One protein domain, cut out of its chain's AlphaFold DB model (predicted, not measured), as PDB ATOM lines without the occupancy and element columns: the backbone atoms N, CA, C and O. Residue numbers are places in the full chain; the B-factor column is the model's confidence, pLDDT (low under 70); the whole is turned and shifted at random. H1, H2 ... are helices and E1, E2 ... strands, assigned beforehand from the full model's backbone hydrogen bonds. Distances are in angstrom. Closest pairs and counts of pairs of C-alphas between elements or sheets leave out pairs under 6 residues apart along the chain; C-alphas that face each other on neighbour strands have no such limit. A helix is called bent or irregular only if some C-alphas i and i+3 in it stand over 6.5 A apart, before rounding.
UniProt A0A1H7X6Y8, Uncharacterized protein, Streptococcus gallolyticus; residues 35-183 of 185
ATOM      1  N   TYR A  35     136.432 187.307 166.947       96.81
ATOM      2  CA  TYR A  35     137.688 187.697 166.298       96.81
ATOM      3  C   TYR A  35     137.474 188.311 164.910       96.81
ATOM      4  O   TYR A  35     138.388 188.312 164.084       96.81
ATOM      5  N   PHE A  36     136.275 188.833 164.635       95.94
ATOM      6  CA  PHE A  36     135.907 189.330 163.309       95.94
ATOM      7  C   PHE A  36     136.847 190.432 162.804       95.94
ATOM      8  O   PHE A  36     137.184 190.422 161.629       95.94
ATOM      9  N   ILE A  37     137.334 191.323 163.680       97.19
ATOM     10  CA  ILE A  37     138.294 192.384 163.327       97.19
ATOM     11  C   ILE A  37     139.602 191.789 162.811       97.19
ATOM     12  O   ILE A  37     140.095 192.182 161.755       97.19
ATOM     13  N   TYR A  38     140.136 190.788 163.521       97.75
ATOM     14  CA  TYR A  38     141.337 190.082 163.085       97.75
ATOM     15  C   TYR A  38     141.123 189.459 161.702       97.75
ATOM     16  O   TYR A  38     141.982 189.588 160.834       97.75
ATOM     17  N   TYR A  39     139.979 188.811 161.475       98.06
ATOM     18  CA  TYR A  39     139.698 188.182 160.189       98.06
ATOM     19  C   TYR A  39     139.432 189.187 159.062       98.06
ATOM     20  O   TYR A  39     139.904 188.964 157.948       98.06
ATOM     21  N   ALA A  40     138.726 190.285 159.342       97.56
ATOM     22  CA  ALA A  40     138.432 191.360 158.398       97.56
ATOM     23  C   ALA A  40     139.715 192.031 157.900       97.56
ATOM     24  O   ALA A  40     139.879 192.207 156.702       97.56
ATOM     25  N   ARG A  41     140.671 192.301 158.793       96.25
ATOM     26  CA  ARG A  41     141.986 192.855 158.436       96.25
ATOM     27  C   ARG A  41     142.803 191.967 157.490       96.25
ATOM     28  O   ARG A  41     143.622 192.462 156.726       96.25
ATOM     29  N   HIS A  42     142.616 190.650 157.561       96.56
ATOM     30  CA  HIS A  42     143.398 189.669 156.797       96.56
ATOM     31  C   HIS A  42     142.606 189.024 155.650       96.56
ATOM     32  O   HIS A  42     143.070 188.052 155.043       96.56
ATOM     33  N   ILE A  43     141.401 189.519 155.358       97.25
ATOM     34  CA  ILE A  43     140.630 189.037 154.219       97.25
ATOM     35  C   ILE A  43     141.297 189.536 152.928       97.25
ATOM     36  O   ILE A  43     141.642 190.708 152.842       97.25
ATOM     37  N   PRO A  44     141.518 188.692 151.908       97.69
ATOM     38  CA  PRO A  44     141.940 189.192 150.606       97.69
ATOM     39  C   PRO A  44     140.854 190.108 150.036       97.69
ATOM     40  O   PRO A  44     139.685 189.725 150.024       97.69
ATOM     41  N   HIS A  45     141.227 191.295 149.574       97.81
ATOM     42  CA  HIS A  45     140.276 192.265 149.044       97.81
ATOM     43  C   HIS A  45     140.915 193.163 147.978       97.81
ATOM     44  O   HIS A  45     142.140 193.287 147.896       97.81
ATOM     45  N   ALA A  46     140.077 193.782 147.151       98.06
ATOM     46  CA  ALA A  46     140.479 194.728 146.124       98.06
ATOM     47  C   ALA A  46     141.009 196.039 146.729       98.06
ATOM     48  O   ALA A  46     140.760 196.388 147.886       98.06
ATOM     49  N   GLU A  47     141.751 196.798 145.926       96.38
ATOM     50  CA  GLU A  47     142.270 198.096 146.352       96.38
ATOM     51  C   GLU A  47     141.129 199.098 146.602       96.38
ATOM     52  O   GLU A  47     140.219 199.276 145.782       96.38
ATOM     53  N   GLY A  48     141.213 199.792 147.738       96.06
ATOM     54  CA  GLY A  48     140.280 200.846 148.129       96.06
ATOM     55  C   GLY A  48     138.984 200.367 148.781       96.06
ATOM     56  O   GLY A  48     138.158 201.217 149.088       96.06
ATOM     57  N   THR A  49     138.785 199.061 148.988       98.06
ATOM     58  CA  THR A  49     137.712 198.534 149.852       98.06
ATOM     59  C   THR A  49     138.120 198.620 151.323       98.06
ATOM     60  O   THR A  49     139.315 198.564 151.615       98.06
ATOM     61  N   ASN A  50     137.158 198.656 152.249       98.25
ATOM     62  CA  ASN A  50     137.442 198.725 153.686       98.25
ATOM     63  C   ASN A  50     136.640 197.669 154.475       98.25
ATOM     64  O   ASN A  50     135.546 197.958 154.970       98.25
ATOM     65  N   PRO A  51     137.160 196.431 154.593       98.19
ATOM     66  CA  PRO A  51     136.491 195.376 155.342       98.19
ATOM     67  C   PRO A  51     136.313 195.700 156.823       98.19
ATOM     68  O   PRO A  51     135.257 195.412 157.376       98.19
ATOM     69  N   GLU A  52     137.308 196.309 157.470       98.12
ATOM     70  CA  GLU A  52     137.242 196.644 158.897       98.12
ATOM     71  C   GLU A  52     136.068 197.588 159.185       98.12
ATOM     72  O   GLU A  52     135.237 197.275 160.038       98.12
ATOM     73  N   MET A  53     135.930 198.669 158.409       98.19
ATOM     74  CA  MET A  53     134.797 199.596 158.494       98.19
ATOM     75  C   MET A  53     133.454 198.877 158.333       98.19
ATOM     76  O   MET A  53     132.555 199.041 159.157       98.19
ATOM     77  N   VAL A  54     133.330 198.065 157.278       98.06
ATOM     78  CA  VAL A  54     132.105 197.323 156.963       98.06
ATOM     79  C   VAL A  54     131.705 196.412 158.116       98.06
ATOM     80  O   VAL A  54     130.566 196.450 158.568       98.06
ATOM     81  N   PHE A  55     132.638 195.604 158.618       97.81
ATOM     82  CA  PHE A  55     132.325 194.663 159.682       97.81
ATOM     83  C   PHE A  55     132.017 195.347 161.011       97.81
ATOM     84  O   PHE A  55     131.128 194.874 161.715       97.81
ATOM     85  N   ILE A  56     132.720 196.437 161.342       97.62
ATOM     86  CA  ILE A  56     132.445 197.230 162.543       97.62
ATOM     87  C   ILE A  56     131.014 197.771 162.504       97.62
ATOM     88  O   ILE A  56     130.275 197.589 163.464       97.62
ATOM     89  N   LEU A  57     130.610 198.402 161.399       97.31
ATOM     90  CA  LEU A  57     129.271 198.983 161.283       97.31
ATOM     91  C   LEU A  57     128.182 197.906 161.228       97.31
ATOM     92  O   LEU A  57     127.156 198.046 161.886       97.31
ATOM     93  N   ASP A  58     128.416 196.808 160.508       96.00
ATOM     94  CA  ASP A  58     127.441 195.719 160.367       96.00
ATOM     95  C   ASP A  58     127.167 194.951 161.661       96.00
ATOM     96  O   ASP A  58     126.108 194.341 161.774       96.00
ATOM     97  N   HIS A  59     128.091 194.981 162.623       94.06
ATOM     98  CA  HIS A  59     127.970 194.246 163.886       94.06
ATOM     99  C   HIS A  59     127.977 195.170 165.110       94.06
ATOM    100  O   HIS A  59     128.185 194.699 166.231       94.06
ATOM    101  N   LEU A  60     127.784 196.478 164.914       95.56
ATOM    102  CA  LEU A  60     127.933 197.477 165.972       95.56
ATOM    103  C   LEU A  60     126.968 197.242 167.145       95.56
ATOM    104  O   LEU A  60     127.350 197.387 168.303       95.56
ATOM    105  N   ASP A  61     125.744 196.816 166.843       93.00
ATOM    106  CA  ASP A  61     124.703 196.427 167.801       93.00
ATOM    107  C   ASP A  61     125.148 195.309 168.757       93.00
ATOM    108  O   ASP A  61     124.834 195.328 169.949       93.00
ATOM    109  N   SER A  62     125.949 194.367 168.261       90.81
ATOM    110  CA  SER A  62     126.496 193.264 169.053       90.81
ATOM    111  C   SER A  62     127.719 193.650 169.896       90.81
ATOM    112  O   SER A  62     128.085 192.923 170.821       90.81
ATOM    113  N   MET A  63     128.346 194.799 169.616       90.00
ATOM    114  CA  MET A  63     129.554 195.264 170.311       90.00
ATOM    115  C   MET A  63     129.254 195.931 171.665       90.00
ATOM    116  O   MET A  63     130.180 196.197 172.437       90.00
ATOM    117  N   GLY A  64     127.977 196.176 171.977       87.38
ATOM    118  CA  GLY A  64     127.551 196.906 173.169       87.38
ATOM    119  C   GLY A  64     127.877 198.401 173.086       87.38
ATOM    120  O   GLY A  64     128.137 198.941 172.018       87.38
ATOM    121  N   GLY A  65     127.854 199.100 174.223       89.12
ATOM    122  CA  GLY A  65     128.192 200.524 174.265       89.12
ATOM    123  C   GLY A  65     129.683 200.790 174.020       89.12
ATOM    124  O   GLY A  65     130.545 200.023 174.459       89.12
ATOM    125  N   SER A  66     129.997 201.918 173.375       90.12
ATOM    126  CA  SER A  66     131.388 202.354 173.222       90.12
ATOM    127  C   SER A  66     132.063 202.538 174.581       90.12
ATOM    128  O   SER A  66     131.510 203.095 175.528       90.12
ATOM    129  N   THR A  67     133.310 202.089 174.653       91.12
ATOM    130  CA  THR A  67     134.205 202.252 175.806       91.12
ATOM    131  C   THR A  67     135.487 202.988 175.402       91.12
ATOM    132  O   THR A  67     136.522 202.849 176.059       91.12
ATOM    133  N   ILE A  68     135.450 203.699 174.270       95.12
ATOM    134  CA  ILE A  68     136.541 204.513 173.729       95.12
ATOM    135  C   ILE A  68     136.140 205.979 173.891       95.12
ATOM    136  O   ILE A  68     135.070 206.391 173.457       95.12
ATOM    137  N   GLU A  69     136.999 206.764 174.537       94.81
ATOM    138  CA  GLU A  69     136.709 208.157 174.872       94.81
ATOM    139  C   GLU A  69     136.526 209.031 173.621       94.81
ATOM    140  O   GLU A  69     137.442 209.168 172.804       94.81
ATOM    141  N   GLY A  70     135.369 209.689 173.527       95.19
ATOM    142  CA  GLY A  70     134.985 210.538 172.397       95.19
ATOM    143  C   GLY A  70     134.342 209.782 171.234       95.19
ATOM    144  O   GLY A  70     133.977 210.421 170.252       95.19
ATOM    145  N   LEU A  71     134.188 208.456 171.333       97.31
ATOM    146  CA  LEU A  71     133.362 207.674 170.417       97.31
ATOM    147  C   LEU A  71     132.080 207.241 171.124       97.31
ATOM    148  O   LEU A  71     132.136 206.630 172.192       97.31
ATOM    149  N   ARG A  72     130.936 207.472 170.488       96.94
ATOM    150  CA  ARG A  72     129.629 206.962 170.911       96.94
ATOM    151  C   ARG A  72     129.078 206.036 169.838       96.94
ATOM    152  O   ARG A  72     129.143 206.362 168.659       96.94
ATOM    153  N   TYR A  73     128.541 204.891 170.245       97.12
ATOM    154  CA  TYR A  73     127.810 204.010 169.335       97.12
ATOM    155  C   TYR A  73     126.324 204.317 169.449       97.12
ATOM    156  O   TYR A  73     125.815 204.531 170.552       97.12
ATOM    157  N   ASP A  74     125.659 204.366 168.307       95.81
ATOM    158  CA  ASP A  74     124.231 204.584 168.189       95.81
ATOM    159  C   ASP A  74     123.660 203.517 167.262       95.81
ATOM    160  O   ASP A  74     124.022 203.422 166.090       95.81
ATOM    161  N   THR A  75     122.833 202.657 167.835       95.31
ATOM    162  CA  THR A  75     122.263 201.480 167.173       95.31
ATOM    163  C   THR A  75     120.734 201.547 167.195       95.31
ATOM    164  O   THR A  75     120.070 200.545 166.945       95.31
ATOM    165  N   ASP A  76     120.162 202.708 167.549       89.94
ATOM    166  CA  ASP A  76     118.725 202.965 167.445       89.94
ATOM    167  C   ASP A  76     118.398 203.388 166.005       89.94
ATOM    168  O   ASP A  76     118.452 204.561 165.633       89.94
ATOM    169  N   GLY A  77     118.141 202.389 165.157       89.56
ATOM    170  CA  GLY A  77     117.972 202.556 163.716       89.56
ATOM    171  C   GLY A  77     119.192 202.058 162.947       89.56
ATOM    172  O   GLY A  77     119.573 200.896 163.076       89.56
ATOM    173  N   ASN A  78     119.782 202.914 162.111       93.56
ATOM    174  CA  ASN A  78     120.992 202.556 161.378       93.56
ATOM    175  C   ASN A  78     122.201 202.602 162.312       93.56
ATOM    176  O   ASN A  78     122.428 203.614 162.978       93.56
ATOM    177  N   ASN A  79     123.014 201.544 162.299       96.75
ATOM    178  CA  ASN A  79     124.231 201.506 163.101       96.75
ATOM    179  C   ASN A  79     125.143 202.677 162.731       96.75
ATOM    180  O   ASN A  79     125.499 202.863 161.562       96.75
ATOM    181  N   SER A  80     125.538 203.451 163.736       97.19
ATOM    182  CA  SER A  80     126.432 204.582 163.568       97.19
ATOM    183  C   SER A  80     127.393 204.771 164.731       97.19
ATOM    184  O   SER A  80     127.114 204.458 165.887       97.19
ATOM    185  N   ILE A  81     128.564 205.297 164.399       98.19
ATOM    186  CA  ILE A  81     129.611 205.672 165.333       98.19
ATOM    187  C   ILE A  81     129.807 207.172 165.211       98.19
ATOM    188  O   ILE A  81     130.109 207.696 164.141       98.19
ATOM    189  N   ILE A  82     129.654 207.859 166.330       97.50
ATOM    190  CA  ILE A  82     129.769 209.305 166.432       97.50
ATOM    191  C   ILE A  82     131.100 209.598 167.104       97.50
ATOM    192  O   ILE A  82     131.327 209.209 168.250       97.50
ATOM    193  N   ASN A  83     131.977 210.284 166.383       97.25
ATOM    194  CA  ASN A  83     133.197 210.866 166.907       97.25
ATOM    195  C   ASN A  83     132.895 212.294 167.371       97.25
ATOM    196  O   ASN A  83     132.860 213.241 166.584       97.25
ATOM    197  N   GLU A  84     132.672 212.428 168.676       94.50
ATOM    198  CA  GLU A  84     132.308 213.680 169.344       94.50
ATOM    199  C   GLU A  84     133.454 214.697 169.348       94.50
ATOM    200  O   GLU A  84     133.217 215.893 169.492       94.50
ATOM    201  N   LYS A  85     134.703 214.242 169.180       92.69
ATOM    202  CA  LYS A  85     135.884 215.119 169.160       92.69
ATOM    203  C   LYS A  85     136.015 215.874 167.840       92.69
ATOM    204  O   LYS A  85     136.468 217.016 167.849       92.69
ATOM    205  N   ASN A  86     135.608 215.246 166.737       90.44
ATOM    206  CA  ASN A  86     135.811 215.760 165.380       90.44
ATOM    207  C   ASN A  86     134.499 216.068 164.640       90.44
ATOM    208  O   ASN A  86     134.532 216.268 163.427       90.44
ATOM    209  N   SER A  87     133.357 216.079 165.338       92.06
ATOM    210  CA  SER A  87     132.029 216.298 164.738       92.06
ATOM    211  C   SER A  87     131.780 215.411 163.505       92.06
ATOM    212  O   SER A  87     131.339 215.886 162.457       92.06
ATOM    213  N   LEU A  88     132.116 214.123 163.612       96.25
ATOM    214  CA  LEU A  88     132.060 213.171 162.503       96.25
ATOM    215  C   LEU A  88     131.157 211.992 162.864       96.25
ATOM    216  O   LEU A  88     131.271 211.429 163.952       96.25
ATOM    217  N   ILE A  89     130.286 211.590 161.942       97.25
ATOM    218  CA  ILE A  89     129.407 210.428 162.112       97.25
ATOM    219  C   ILE A  89     129.679 209.440 160.991       97.25
ATOM    220  O   ILE A  89     129.522 209.776 159.825       97.25
ATOM    221  N   LEU A  90     130.049 208.215 161.337       98.06
ATOM    222  CA  LEU A  90     130.149 207.101 160.403       98.06
ATOM    223  C   LEU A  90     128.914 206.214 160.571       98.06
ATOM    224  O   LEU A  90     128.680 205.715 161.665       98.06
ATOM    225  N   ILE A  91     128.115 206.028 159.526       97.81
ATOM    226  CA  ILE A  91     126.768 205.448 159.622       97.81
ATOM    227  C   ILE A  91     126.482 204.477 158.476       97.81
ATOM    228  O   ILE A  91     126.937 204.672 157.349       97.81
ATOM    229  N   GLN A  92     125.696 203.435 158.747       96.94
ATOM    230  CA  GLN A  92     125.030 202.659 157.702       96.94
ATOM    231  C   GLN A  92     123.999 203.524 156.977       96.94
ATOM    232  O   GLN A  92     123.128 204.131 157.595       96.94
ATOM    233  N   SER A  93     124.068 203.563 155.655       91.25
ATOM    234  CA  SER A  93     123.148 204.335 154.833       91.25
ATOM    235  C   SER A  93     122.267 203.413 154.008       91.25
ATOM    236  O   SER A  93     122.715 202.397 153.489       91.25
ATOM    237  N   SER A  94     121.012 203.819 153.861       72.38
ATOM    238  CA  SER A  94     120.051 203.208 152.940       72.38
ATOM    239  C   SER A  94     119.633 204.214 151.868       72.38
ATOM    240  O   SER A  94     118.516 204.155 151.356       72.38
ATOM    241  N   SER A  95     120.501 205.192 151.568       76.50
ATOM    242  CA  SER A  95     120.192 206.292 150.651       76.50
ATOM    243  C   SER A  95     119.994 205.822 149.207       76.50
ATOM    244  O   SER A  95     119.242 206.445 148.458       76.50
ATOM    245  N   SER A  96     120.626 204.713 148.803       84.06
ATOM    246  CA  SER A  96     120.404 204.067 147.504       84.06
ATOM    247  C   SER A  96     120.907 202.618 147.481       84.06
ATOM    248  O   SER A  96     121.584 202.170 148.398       84.06
ATOM    249  N   GLU A  97     120.657 201.890 146.388       86.56
ATOM    250  CA  GLU A  97     121.219 200.542 146.184       86.56
ATOM    251  C   GLU A  97     122.761 200.531 146.110       86.56
ATOM    252  O   GLU A  97     123.392 199.513 146.399       86.56
ATOM    253  N   PHE A  98     123.383 201.663 145.756       89.62
ATOM    254  CA  PHE A  98     124.832 201.774 145.542       89.62
ATOM    255  C   PHE A  98     125.602 202.303 146.753       89.62
ATOM    256  O   PHE A  98     126.813 202.105 146.823       89.62
ATOM    257  N   VAL A  99     124.920 202.961 147.691       94.56
ATOM    258  CA  VAL A  99     125.522 203.572 148.882       94.56
ATOM    259  C   VAL A  99     125.014 202.835 150.107       94.56
ATOM    260  O   VAL A  99     123.818 202.833 150.369       94.56
ATOM    261  N   GLN A 100     125.934 202.207 150.833       96.69
ATOM    262  CA  GLN A 100     125.623 201.403 152.019       96.69
ATOM    263  C   GLN A 100     126.186 202.010 153.304       96.69
ATOM    264  O   GLN A 100     125.739 201.669 154.393       96.69
ATOM    265  N   TYR A 101     127.155 202.921 153.191       97.94
ATOM    266  CA  TYR A 101     127.738 203.614 154.336       97.94
ATOM    267  C   TYR A 101     128.036 205.062 153.993       97.94
ATOM    268  O   TYR A 101     128.345 205.389 152.844       97.94
ATOM    269  N   GLU A 102     127.976 205.920 155.001       97.81
ATOM    270  CA  GLU A 102     128.261 207.342 154.879       97.81
ATOM    271  C   GLU A 102     129.126 207.826 156.044       97.81
ATOM    272  O   GLU A 102     128.924 207.424 157.187       97.81
ATOM    273  N   ALA A 103     130.081 208.708 155.755       97.62
ATOM    274  CA  ALA A 103     130.748 209.529 156.755       97.62
ATOM    275  C   ALA A 103     130.239 210.970 156.617       97.62
ATOM    276  O   ALA A 103     130.417 211.603 155.574       97.62
ATOM    277  N   LEU A 104     129.572 211.468 157.653       96.25
ATOM    278  CA  LEU A 104     128.971 212.793 157.730       96.25
ATOM    279  C   LEU A 104     129.901 213.697 158.529       96.25
ATOM    280  O   LEU A 104     130.026 213.540 159.744       96.25
ATOM    281  N   ALA A 105     130.564 214.618 157.842       94.19
ATOM    282  CA  ALA A 105     131.400 215.631 158.464       94.19
ATOM    283  C   ALA A 105     130.610 216.927 158.672       94.19
ATOM    284  O   ALA A 105     129.699 217.250 157.901       94.19
ATOM    285  N   GLU A 106     130.999 217.691 159.689       91.19
ATOM    286  CA  GLU A 106     130.461 219.027 159.931       91.19
ATOM    287  C   GLU A 106     130.602 219.922 158.690       91.19
ATOM    288  O   GLU A 106     131.634 219.920 158.005       91.19
ATOM    289  N   GLY A 107     129.538 220.671 158.397       89.06
ATOM    290  CA  GLY A 107     129.501 221.618 157.292       89.06
ATOM    291  C   GLY A 107     130.497 222.765 157.457       89.06
ATOM    292  O   GLY A 107     130.933 223.104 158.554       89.06
ATOM    293  N   THR A 108     130.846 223.399 156.344       90.06
ATOM    294  CA  THR A 108     131.634 224.633 156.304       90.06
ATOM    295  C   THR A 108     130.781 225.787 155.781       90.06
ATOM    296  O   THR A 108     129.634 225.602 155.374       90.06
ATOM    297  N   TYR A 109     131.354 226.993 155.748       86.75
ATOM    298  CA  TYR A 109     130.705 228.155 155.136       86.75
ATOM    299  C   TYR A 109     130.350 227.933 153.655       86.75
ATOM    300  O   TYR A 109     129.381 228.506 153.168       86.75
ATOM    301  N   GLU A 110     131.114 227.101 152.943       88.50
ATOM    302  CA  GLU A 110     130.903 226.823 151.516       88.50
ATOM    303  C   GLU A 110     130.090 225.537 151.281       88.50
ATOM    304  O   GLU A 110     129.356 225.439 150.294       88.50
ATOM    305  N   GLU A 111     130.186 224.564 152.193       91.06
ATOM    306  CA  GLU A 111     129.654 223.204 152.038       91.06
ATOM    307  C   GLU A 111     128.793 222.817 153.253       91.06
ATOM    308  O   GLU A 111     129.319 222.378 154.271       91.06
ATOM    309  N   TYR A 112     127.469 222.955 153.169       82.81
ATOM    310  CA  TYR A 112     126.592 222.850 154.347       82.81
ATOM    311  C   TYR A 112     126.416 221.413 154.880       82.81
ATOM    312  O   TYR A 112     126.379 221.195 156.089       82.81
ATOM    313  N   TYR A 113     126.371 220.422 153.987       82.31
ATOM    314  CA  TYR A 113     126.330 218.993 154.323       82.31
ATOM    315  C   TYR A 113     127.497 218.306 153.636       82.31
ATOM    316  O   TYR A 113     127.570 218.358 152.415       82.31
ATOM    317  N   ARG A 114     128.424 217.700 154.379       94.19
ATOM    318  CA  ARG A 114     129.612 217.058 153.801       94.19
ATOM    319  C   ARG A 114     129.508 215.553 154.006       94.19
ATOM    320  O   ARG A 114     129.813 215.056 155.086       94.19
ATOM    321  N   THR A 115     129.098 214.837 152.965       95.94
ATOM    322  CA  THR A 115     128.806 213.400 153.040       95.94
ATOM    323  C   THR A 115     129.734 212.611 152.131       95.94
ATOM    324  O   THR A 115     129.683 212.738 150.910       95.94
ATOM    325  N   TYR A 116     130.562 211.752 152.713       97.44
ATOM    326  CA  TYR A 116     131.379 210.791 151.975       97.44
ATOM    327  C   TYR A 116     130.642 209.464 151.923       97.44
ATOM    328  O   TYR A 116     130.308 208.904 152.958       97.44
ATOM    329  N   GLN A 117     130.373 208.978 150.724       97.62
ATOM    330  CA  GLN A 117     129.548 207.807 150.472       97.62
ATOM    331  C   GLN A 117     130.424 206.627 150.085       97.62
ATOM    332  O   GLN A 117     131.351 206.767 149.280       97.62
ATOM    333  N   PHE A 118     130.089 205.457 150.612       98.06
ATOM    334  CA  PHE A 118     130.788 204.208 150.353       98.06
ATOM    335  C   PHE A 118     129.809 203.131 149.900       98.06
ATOM    336  O   PHE A 118     128.662 203.065 150.353       98.06
ATOM    337  N   ASP A 119     130.277 202.269 149.006       97.06
ATOM    338  CA  ASP A 119     129.508 201.119 148.553       97.06
ATOM    339  C   ASP A 119     129.496 199.983 149.588       97.06
ATOM    340  O   ASP A 119     130.084 200.066 150.671       97.06
ATOM    341  N   LYS A 120     128.844 198.868 149.240       96.69
ATOM    342  CA  LYS A 120     128.752 197.688 150.109       96.69
ATOM    343  C   LYS A 120     130.109 197.122 150.539       96.69
ATOM    344  O   LYS A 120     130.156 196.453 151.560       96.69
ATOM    345  N   SER A 121     131.182 197.324 149.781       97.38
ATOM    346  CA  SER A 121     132.533 196.840 150.101       97.38
ATOM    347  C   SER A 121     133.324 197.821 150.976       97.38
ATOM    348  O   SER A 121     134.477 197.563 151.327       97.38
ATOM    349  N   GLY A 122     132.719 198.959 151.323       97.75
ATOM    350  CA  GLY A 122     133.386 200.056 152.005       97.75
ATOM    351  C   GLY A 122     134.277 200.882 151.082       97.75
ATOM    352  O   GLY A 122     135.129 201.624 151.562       97.75
ATOM    353  N   LYS A 123     134.114 200.751 149.762       97.81
ATOM    354  CA  LYS A 123     134.883 201.522 148.789       97.81
ATOM    355  C   LYS A 123     134.246 202.881 148.571       97.81
ATOM    356  O   LYS A 123     133.033 202.981 148.393       97.81
ATOM    357  N   PHE A 124     135.073 203.925 148.551       98.19
ATOM    358  CA  PHE A 124     134.618 205.286 148.273       98.19
ATOM    359  C   PHE A 124     133.883 205.358 146.927       98.19
ATOM    360  O   PHE A 124     134.419 204.959 145.889       98.19
ATOM    361  N   TYR A 125     132.661 205.883 146.962       95.88
ATOM    362  CA  TYR A 125     131.751 205.967 145.824       95.88
ATOM    363  C   TYR A 125     131.592 207.407 145.317       95.88
ATOM    364  O   TYR A 125     131.735 207.662 144.114       95.88
ATOM    365  N   SER A 126     131.317 208.345 146.226       96.19
ATOM    366  CA  SER A 126     131.243 209.785 145.954       96.19
ATOM    367  C   SER A 126     131.340 210.609 147.223       96.19
ATOM    368  O   SER A 126     131.021 210.156 148.314       96.19
ATOM    369  N   TYR A 127     131.725 211.861 147.053       97.00
ATOM    370  CA  TYR A 127     131.495 212.926 148.003       97.00
ATOM    371  C   TYR A 127     130.301 213.751 147.530       97.00
ATOM    372  O   TYR A 127     130.256 214.166 146.372       97.00
ATOM    373  N   TYR A 128     129.338 213.960 148.413       93.75
ATOM    374  CA  TYR A 128     128.164 214.788 148.201       93.75
ATOM    375  C   TYR A 128     128.237 215.999 149.123       93.75
ATOM    376  O   TYR A 128     128.486 215.858 150.324       93.75
ATOM    377  N   TYR A 129     127.984 217.176 148.558       93.69
ATOM    378  CA  TYR A 129     127.744 218.368 149.349       93.69
ATOM    379  C   TYR A 129     126.759 219.325 148.705       93.69
ATOM    380  O   TYR A 129     126.577 219.343 147.490       93.69
ATOM    381  N   GLN A 130     126.154 220.163 149.538       92.19
ATOM    382  CA  GLN A 130     125.314 221.258 149.084       92.19
ATOM    383  C   GLN A 130     126.054 222.583 149.241       92.19
ATOM    384  O   GLN A 130     126.533 222.915 150.329       92.19
ATOM    385  N   LYS A 131     126.139 223.341 148.148       89.38
ATOM    386  CA  LYS A 131     126.687 224.697 148.159       89.38
ATOM    387  C   LYS A 131     125.797 225.625 148.977       89.38
ATOM    388  O   LYS A 131     124.616 225.755 148.661       89.38
ATOM    389  N   ALA A 132     126.367 226.281 149.980       83.19
ATOM    390  CA  ALA A 132     125.606 227.110 150.915       83.19
ATOM    391  C   ALA A 132     125.027 228.393 150.282       83.19
ATOM    392  O   ALA A 132     123.998 228.894 150.726       83.19
ATOM    393  N   ASP A 133     125.667 228.926 149.238       83.88
ATOM    394  CA  ASP A 133     125.277 230.175 148.575       83.88
ATOM    395  C   ASP A 133     124.093 230.001 147.610       83.88
ATOM    396  O   ASP A 133     123.197 230.843 147.554       83.88
ATOM    397  N   VAL A 134     124.086 228.902 146.854       87.44
ATOM    398  CA  VAL A 134     123.096 228.636 145.796       87.44
ATOM    399  C   VAL A 134     122.199 227.431 146.072       87.44
ATOM    400  O   VAL A 134     121.389 227.085 145.215       87.44
ATOM    401  N   TRP A 135     122.346 226.778 147.231       84.94
ATOM    402  CA  TRP A 135     121.599 225.574 147.627       84.94
ATOM    403  C   TRP A 135     121.630 224.481 146.552       84.94
ATOM    404  O   TRP A 135     120.635 223.816 146.272       84.94
ATOM    405  N   LYS A 136     122.786 224.342 145.894       90.25
ATOM    406  CA  LYS A 136     122.980 223.407 144.786       90.25
ATOM    407  C   LYS A 136     123.741 222.184 145.257       90.25
ATOM    408  O   LYS A 136     124.855 222.311 145.766       90.25
ATOM    409  N   ASP A 137     123.176 221.025 144.966       91.75
ATOM    410  CA  ASP A 137     123.803 219.735 145.201       91.75
ATOM    411  C   ASP A 137     124.959 219.505 144.221       91.75
ATOM    412  O   ASP A 137     124.845 219.713 143.005       91.75
ATOM    413  N   VAL A 138     126.092 219.080 144.765       93.56
ATOM    414  CA  VAL A 138     127.325 218.817 144.035       93.56
ATOM    415  C   VAL A 138     127.871 217.461 144.449       93.56
ATOM    416  O   VAL A 138     127.878 217.096 145.622       93.56
ATOM    417  N   TYR A 139     128.357 216.730 143.451       94.31
ATOM    418  CA  TYR A 139     129.003 215.441 143.624       94.31
ATOM    419  C   TYR A 139     130.443 215.530 143.128       94.31
ATOM    420  O   TYR A 139     130.699 216.073 142.051       94.31
ATOM    421  N   ASP A 140     131.373 214.975 143.895       95.00
ATOM    422  CA  ASP A 140     132.791 214.884 143.561       95.00
ATOM    423  C   ASP A 140     133.286 213.446 143.778       95.00
ATOM    424  O   ASP A 140     132.862 212.748 144.696       95.00
ATOM    425  N   LYS A 141     134.180 212.985 142.906       96.69
ATOM    426  CA  LYS A 141     134.834 211.671 142.984       96.69
ATOM    427  C   LYS A 141     136.358 211.784 142.880       96.69
ATOM    428  O   LYS A 141     137.022 210.807 142.550       96.69
ATOM    429  N   SER A 142     136.902 212.980 143.107       96.88
ATOM    430  CA  SER A 142     138.332 213.263 143.035       96.88
ATOM    431  C   SER A 142     139.135 212.447 144.049       96.88
ATOM    432  O   SER A 142     138.653 212.095 145.129       96.88
ATOM    433  N   ASP A 143     140.406 212.198 143.724       96.56
ATOM    434  CA  ASP A 143     141.328 211.500 144.626       96.56
ATOM    435  C   ASP A 143     141.518 212.246 145.952       96.56
ATOM    436  O   ASP A 143     141.682 211.617 146.995       96.56
ATOM    437  N   THR A 144     141.429 213.579 145.942       96.94
ATOM    438  CA  THR A 144     141.463 214.397 147.161       96.94
ATOM    439  C   THR A 144     140.316 214.035 148.103       96.94
ATOM    440  O   THR A 144     140.557 213.788 149.284       96.94
ATOM    441  N   ARG A 145     139.080 213.932 147.594       96.94
ATOM    442  CA  ARG A 145     137.924 213.543 148.417       96.94
ATOM    443  C   ARG A 145     137.976 212.087 148.844       96.94
ATOM    444  O   ARG A 145     137.583 211.784 149.964       96.94
ATOM    445  N   LYS A 146     138.521 211.201 148.009       97.88
ATOM    446  CA  LYS A 146     138.781 209.808 148.388       97.88
ATOM    447  C   LYS A 146     139.759 209.709 149.568       97.88
ATOM    448  O   LYS A 146     139.506 208.955 150.501       97.88
ATOM    449  N   GLN A 147     140.860 210.465 149.543       97.44
ATOM    450  CA  GLN A 147     141.843 210.496 150.637       97.44
ATOM    451  C   GLN A 147     141.253 211.092 151.920       97.44
ATOM    452  O   GLN A 147     141.490 210.578 153.010       97.44
ATOM    453  N   GLU A 148     140.460 212.156 151.790       96.44
ATOM    454  CA  GLU A 148     139.742 212.760 152.911       96.44
ATOM    455  C   GLU A 148     138.735 211.782 153.537       96.44
ATOM    456  O   GLU A 148     138.723 211.622 154.756       96.44
ATOM    457  N   ALA A 149     137.963 211.069 152.709       97.62
ATOM    458  CA  ALA A 149     137.036 210.029 153.146       97.62
ATOM    459  C   ALA A 149     137.748 208.929 153.943       97.62
ATOM    460  O   ALA A 149     137.283 208.558 155.018       97.62
ATOM    461  N   GLN A 150     138.887 208.441 153.438       97.44
ATOM    462  CA  GLN A 150     139.681 207.422 154.124       97.44
ATOM    463  C   GLN A 150     140.160 207.924 155.489       97.44
ATOM    464  O   GLN A 150     139.940 207.247 156.485       97.44
ATOM    465  N   ARG A 151     140.721 209.141 155.558       97.44
ATOM    466  CA  ARG A 151     141.172 209.736 156.824       97.44
ATOM    467  C   ARG A 151     140.042 209.811 157.854       97.44
ATOM    468  O   ARG A 151     140.253 209.474 159.011       97.44
ATOM    469  N   TYR A 152     138.851 210.243 157.443       96.88
ATOM    470  CA  TYR A 152     137.701 210.316 158.342       96.88
ATOM    471  C   TYR A 152     137.242 208.941 158.823       96.88
ATOM    472  O   TYR A 152     136.942 208.777 160.003       96.88
ATOM    473  N   VAL A 153     137.228 207.939 157.944       98.00
ATOM    474  CA  VAL A 153     136.947 206.562 158.360       98.00
ATOM    475  C   VAL A 153     137.987 206.087 159.376       98.00
ATOM    476  O   VAL A 153     137.597 205.626 160.446       98.00
ATOM    477  N   ASP A 154     139.279 206.271 159.097       97.38
ATOM    478  CA  ASP A 154     140.388 205.850 159.965       97.38
ATOM    479  C   ASP A 154     140.312 206.512 161.351       97.38
ATOM    480  O   ASP A 154     140.429 205.837 162.372       97.38
ATOM    481  N   GLU A 155     139.999 207.813 161.419       96.25
ATOM    482  CA  GLU A 155     139.793 208.536 162.684       96.25
ATOM    483  C   GLU A 155     138.714 207.899 163.580       96.25
ATOM    484  O   GLU A 155     138.784 208.010 164.808       96.25
ATOM    485  N   VAL A 156     137.720 207.240 162.981       97.62
ATOM    486  CA  VAL A 156     136.643 206.550 163.699       97.62
ATOM    487  C   VAL A 156     137.017 205.104 164.014       97.62
ATOM    488  O   VAL A 156     136.813 204.652 165.143       97.62
ATOM    489  N   ILE A 157     137.541 204.362 163.035       97.44
ATOM    490  CA  ILE A 157     137.709 202.910 163.160       97.44
ATOM    491  C   ILE A 157     139.039 202.509 163.802       97.44
ATOM    492  O   ILE A 157     139.067 201.506 164.513       97.44
ATOM    493  N   ASP A 158     140.120 203.277 163.643       97.12
ATOM    494  CA  ASP A 158     141.446 202.904 164.158       97.12
ATOM    495  C   ASP A 158     141.459 202.668 165.677       97.12
ATOM    496  O   ASP A 158     142.019 201.658 166.124       97.12
ATOM    497  N   PRO A 159     140.827 203.521 166.513       96.88
ATOM    498  CA  PRO A 159     140.748 203.271 167.950       96.88
ATOM    499  C   PRO A 159     140.001 201.973 168.287       96.88
ATOM    500  O   PRO A 159     140.367 201.282 169.243       96.88
ATOM    501  N   ILE A 160     138.968 201.638 167.507       96.75
ATOM    502  CA  ILE A 160     138.148 200.431 167.674       96.75
ATOM    503  C   ILE A 160     138.979 199.206 167.320       96.75
ATOM    504  O   ILE A 160     139.109 198.284 168.130       96.75
ATOM    505  N   VAL A 161     139.606 199.231 166.146       96.69
ATOM    506  CA  VAL A 161     140.441 198.137 165.672       96.69
ATOM    507  C   VAL A 161     141.592 197.886 166.637       96.69
ATOM    508  O   VAL A 161     141.765 196.760 167.092       96.69
ATOM    509  N   LYS A 162     142.319 198.930 167.052       95.38
ATOM    510  CA  LYS A 162     143.424 198.807 168.013       95.38
ATOM    511  C   LYS A 162     143.003 198.134 169.322       95.38
ATOM    512  O   LYS A 162     143.804 197.442 169.946       95.38
ATOM    513  N   LYS A 163     141.763 198.351 169.764       93.38
ATOM    514  CA  LYS A 163     141.222 197.757 170.991       93.38
ATOM    515  C   LYS A 163     140.773 196.306 170.803       93.38
ATOM    516  O   LYS A 163     140.881 195.516 171.738       93.38
ATOM    517  N   MET A 164     140.245 195.973 169.629       92.06
ATOM    518  CA  MET A 164     139.593 194.690 169.346       92.06
ATOM    519  C   MET A 164     140.458 193.711 168.550       92.06
ATOM    520  O   MET A 164     140.066 192.560 168.362       92.06
ATOM    521  N   GLU A 165     141.630 194.136 168.088       90.19
ATOM    522  CA  GLU A 165     142.564 193.293 167.350       90.19
ATOM    523  C   GLU A 165     143.206 192.246 168.268       90.19
ATOM    524  O   GLU A 165     144.309 192.393 168.797       90.19
ATOM    525  N   ILE A 166     142.486 191.144 168.455       92.62
ATOM    526  CA  ILE A 166     142.930 189.997 169.236       92.62
ATOM    527  C   ILE A 166     143.095 188.818 168.285       92.62
ATOM    528  O   ILE A 166     142.175 188.441 167.562       92.62
ATOM    529  N   LYS A 167     144.275 188.195 168.304       95.50
ATOM    530  CA  LYS A 167     144.539 187.009 167.490       95.50
ATOM    531  C   LYS A 167     143.765 185.795 168.034       95.50
ATOM    532  O   LYS A 167     143.920 185.465 169.216       95.50
ATOM    533  N   PRO A 168     142.998 185.074 167.196       96.75
ATOM    534  CA  PRO A 168     142.299 183.866 167.613       96.75
ATOM    535  C   PRO A 168     143.283 182.740 167.950       96.75
ATOM    536  O   PRO A 168     144.303 182.560 167.281       96.75
ATOM    537  N   LYS A 169     142.949 181.917 168.954       96.06
ATOM    538  CA  LYS A 169     143.729 180.703 169.281       96.06
ATOM    539  C   LYS A 169     143.682 179.674 168.150       96.06
ATOM    540  O   LYS A 169     144.695 179.064 167.824       96.06
ATOM    541  N   VAL A 170     142.499 179.490 167.569       96.81
ATOM    542  CA  VAL A 170     142.275 178.668 166.378       96.81
ATOM    543  C   VAL A 170     141.907 179.612 165.251       96.81
ATOM    544  O   VAL A 170     140.853 180.242 165.301       96.81
ATOM    545  N   ASN A 171     142.792 179.729 164.264       97.44
ATOM    546  CA  ASN A 171     142.597 180.609 163.122       97.44
ATOM    547  C   ASN A 171     141.621 179.970 162.119       97.44
ATOM    548  O   ASN A 171     141.927 178.945 161.512       97.44
ATOM    549  N   LEU A 172     140.463 180.603 161.936       98.00
ATOM    550  CA  LEU A 172     139.403 180.201 161.015       98.00
ATOM    551  C   LEU A 172     139.311 181.114 159.776       98.00
ATOM    552  O   LEU A 172     138.260 181.168 159.139       98.00
ATOM    553  N   GLN A 173     140.403 181.789 159.387       98.25
ATOM    554  CA  GLN A 173     140.441 182.723 158.249       98.25
ATOM    555  C   GLN A 173     139.867 182.107 156.974       98.25
ATOM    556  O   GLN A 173     139.125 182.761 156.253       98.25
ATOM    557  N   TRP A 174     140.162 180.834 156.697       97.94
ATOM    558  CA  TRP A 174     139.633 180.158 155.513       97.94
ATOM    559  C   TRP A 174     138.096 180.124 155.494       97.94
ATOM    560  O   TRP A 174     137.484 180.394 154.462       97.94
ATOM    561  N   TRP A 175     137.465 179.851 156.641       97.25
ATOM    562  CA  TRP A 175     136.006 179.863 156.772       97.25
ATOM    563  C   TRP A 175     135.438 181.276 156.669       97.25
ATOM    564  O   TRP A 175     134.411 181.470 156.021       97.25
ATOM    565  N   PHE A 176     136.122 182.257 157.259       97.88
ATOM    566  CA  PHE A 176     135.737 183.661 157.158       97.88
ATOM    567  C   PHE A 176     135.787 184.152 155.703       97.88
ATOM    568  O   PHE A 176     134.792 184.657 155.186       97.88
ATOM    569  N   ASN A 177     136.895 183.903 155.000       98.12
ATOM    570  CA  ASN A 177     137.069 184.260 153.591       98.12
ATOM    571  C   ASN A 177     135.993 183.609 152.725       98.12
ATOM    572  O   ASN A 177     135.344 184.286 151.934       98.12
ATOM    573  N   LYS A 178     135.739 182.309 152.920       97.12
ATOM    574  CA  LYS A 178     134.699 181.590 152.179       97.12
ATOM    575  C   LYS A 178     133.320 182.243 152.315       97.12
ATOM    576  O   LYS A 178     132.531 182.169 151.380       97.12
ATOM    577  N   LYS A 179     133.018 182.841 153.470       96.31
ATOM    578  CA  LYS A 179     131.722 183.470 153.732       96.31
ATOM    579  C   LYS A 179     131.638 184.911 153.225       96.31
ATOM    580  O   LYS A 179     130.562 185.321 152.807       96.31
ATOM    581  N   TYR A 180     132.731 185.672 153.282       97.38
ATOM    582  CA  TYR A 180     132.663 187.132 153.153       97.38
ATOM    583  C   TYR A 180     133.520 187.738 152.040       97.38
ATOM    584  O   TYR A 180     133.271 188.877 151.659       97.38
ATOM    585  N   GLN A 181     134.508 187.021 151.498       97.19
ATOM    586  CA  GLN A 181     135.513 187.615 150.604       97.19
ATOM    587  C   GLN A 181     134.908 188.165 149.308       97.19
ATOM    588  O   GLN A 181     135.337 189.207 148.831       97.19
ATOM    589  N   GLU A 182     133.878 187.507 148.764       97.62
ATOM    590  CA  GLU A 182     133.197 187.936 147.533       97.62
ATOM    591  C   GLU A 182     132.695 189.385 147.602       97.62
ATOM    592  O   GLU A 182     132.664 190.080 146.595       97.62
ATOM    593  N   ARG A 183     132.358 189.871 148.801       96.94
ATOM    594  CA  ARG A 183     131.899 191.245 149.013       96.94
ATOM    595  C   ARG A 183     132.973 192.298 148.725       96.94
ATOM    596  O   ARG A 183     132.616 193.439 148.451       96.94
TER     597      ARG A 183
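What this domain is: This is residues 35 to 183 of the 185 residues of an uncharacterized protein of Streptococcus gallolyticus (UniProt A0A1H7X6Y8). A twisted sheet of seven strands, each following the one before it as a hairpin, is crossed on one face by the long, kinked helix H4, with the shorter H2 packed on the same face over E3. H1 and H5 lie off the sheet at one end of the long axis, while the E6 to E7 turn makes the other end. The printed part has 149 residues, with the order H1 H2 H3 E1 E2 E3 E4 E5 E6 E7 H4 H5; the sheet runs E1 E2 E3 E4 E5 E6 E7, antiparallel throughout, a meander in which each strand is the antiparallel neighbour of the one before. The class is mixed, helices and strands, in two layers, H2 and H4 on one face of the sheet. The whole is compact, with a radius of gyration of the C-alphas of 15.9 A, and elongated, spanning 57 by 32 by 26 A.

Where its parts are: The strands are E1, residues 71 to 74, E2, 80 to 83, E3, 88 to 92, E4, 101 to 105, E5, 111 to 118, 19.1 A long, E6, 124 to 131, 21.0 A, and E7, 136 to 140. C-alpha 71 is at (133.362, 207.674, 170.417). H4, residues 143 to 164, is 29.9 A long. H1 is residues 36 to 41, H2 51 to 58, H3 60 to 63. H5, residues 173 to 183 and 15.2 A long, ends with C-alpha 183 at (131.899, 191.245, 149.013).

How they stand to each other: N 72 and O 82 of E1 and E2 are 2.9 A apart, within hydrogen-bond range, as are N 81 and O 90 of E2 and E3, 2.8 A, N 89 and O 104 of E3 and E4, 2.9 A, N 103 and O 116 of E4 and E5, 2.8 A, N 115 and O 128 of E5 and E6, 2.9 A, and N 129 and O 138 of E6 and E7, 2.9 A. H4 is on the sheet at a height of 8.5 A; its closest C-alphas to E5 are those of Ala 149 and Tyr 116, 5.8 A. It has a kink of 44 degrees near residue 157 and is irregular, only just: C-alphas 156 and 159 are 6.8 A apart. H2 is on the sheet at a height of 8.9 A, over E3. H2 touches H4, Met 53 to Ile 157, their closest C-alphas, 6.4 A, with residues 153 to 161 of H4 alone. H1 and H2 form a helical hairpin at a shallow tilt of 31 degrees; the C-alphas of Ala 40 and Pro 51 are closest, 5.4 A. H1 only just touches H4, with 3 pairs of C-alphas within 8 A, from residues 161 to 164 of H4 alone, the closest being those of Ile 37 and Val 161, 6.6 A. H3 only grazes the sheet with residues 60 to 63. H5 is close to H1 but not clearly touching, Tyr 39 and Gln 173 being the closest C-alphas, 5.8 A; it is irregular, C-alphas 179 and 182 being 7.8 A apart. Every O i to N i+4 pair is within hydrogen-bond range in H1 and H2, but 16 of 18 in H4 and 5 of 7 in H5; H3 is too short for such a pair.

The domain as a whole: The C-alphas of Val 134 and Val 170, the two farthest apart, are 57.3 A apart. The printed part has no cut and no long link. The mean pLDDT of the printed part is 94.7, and no printed residue is under 70 in this model.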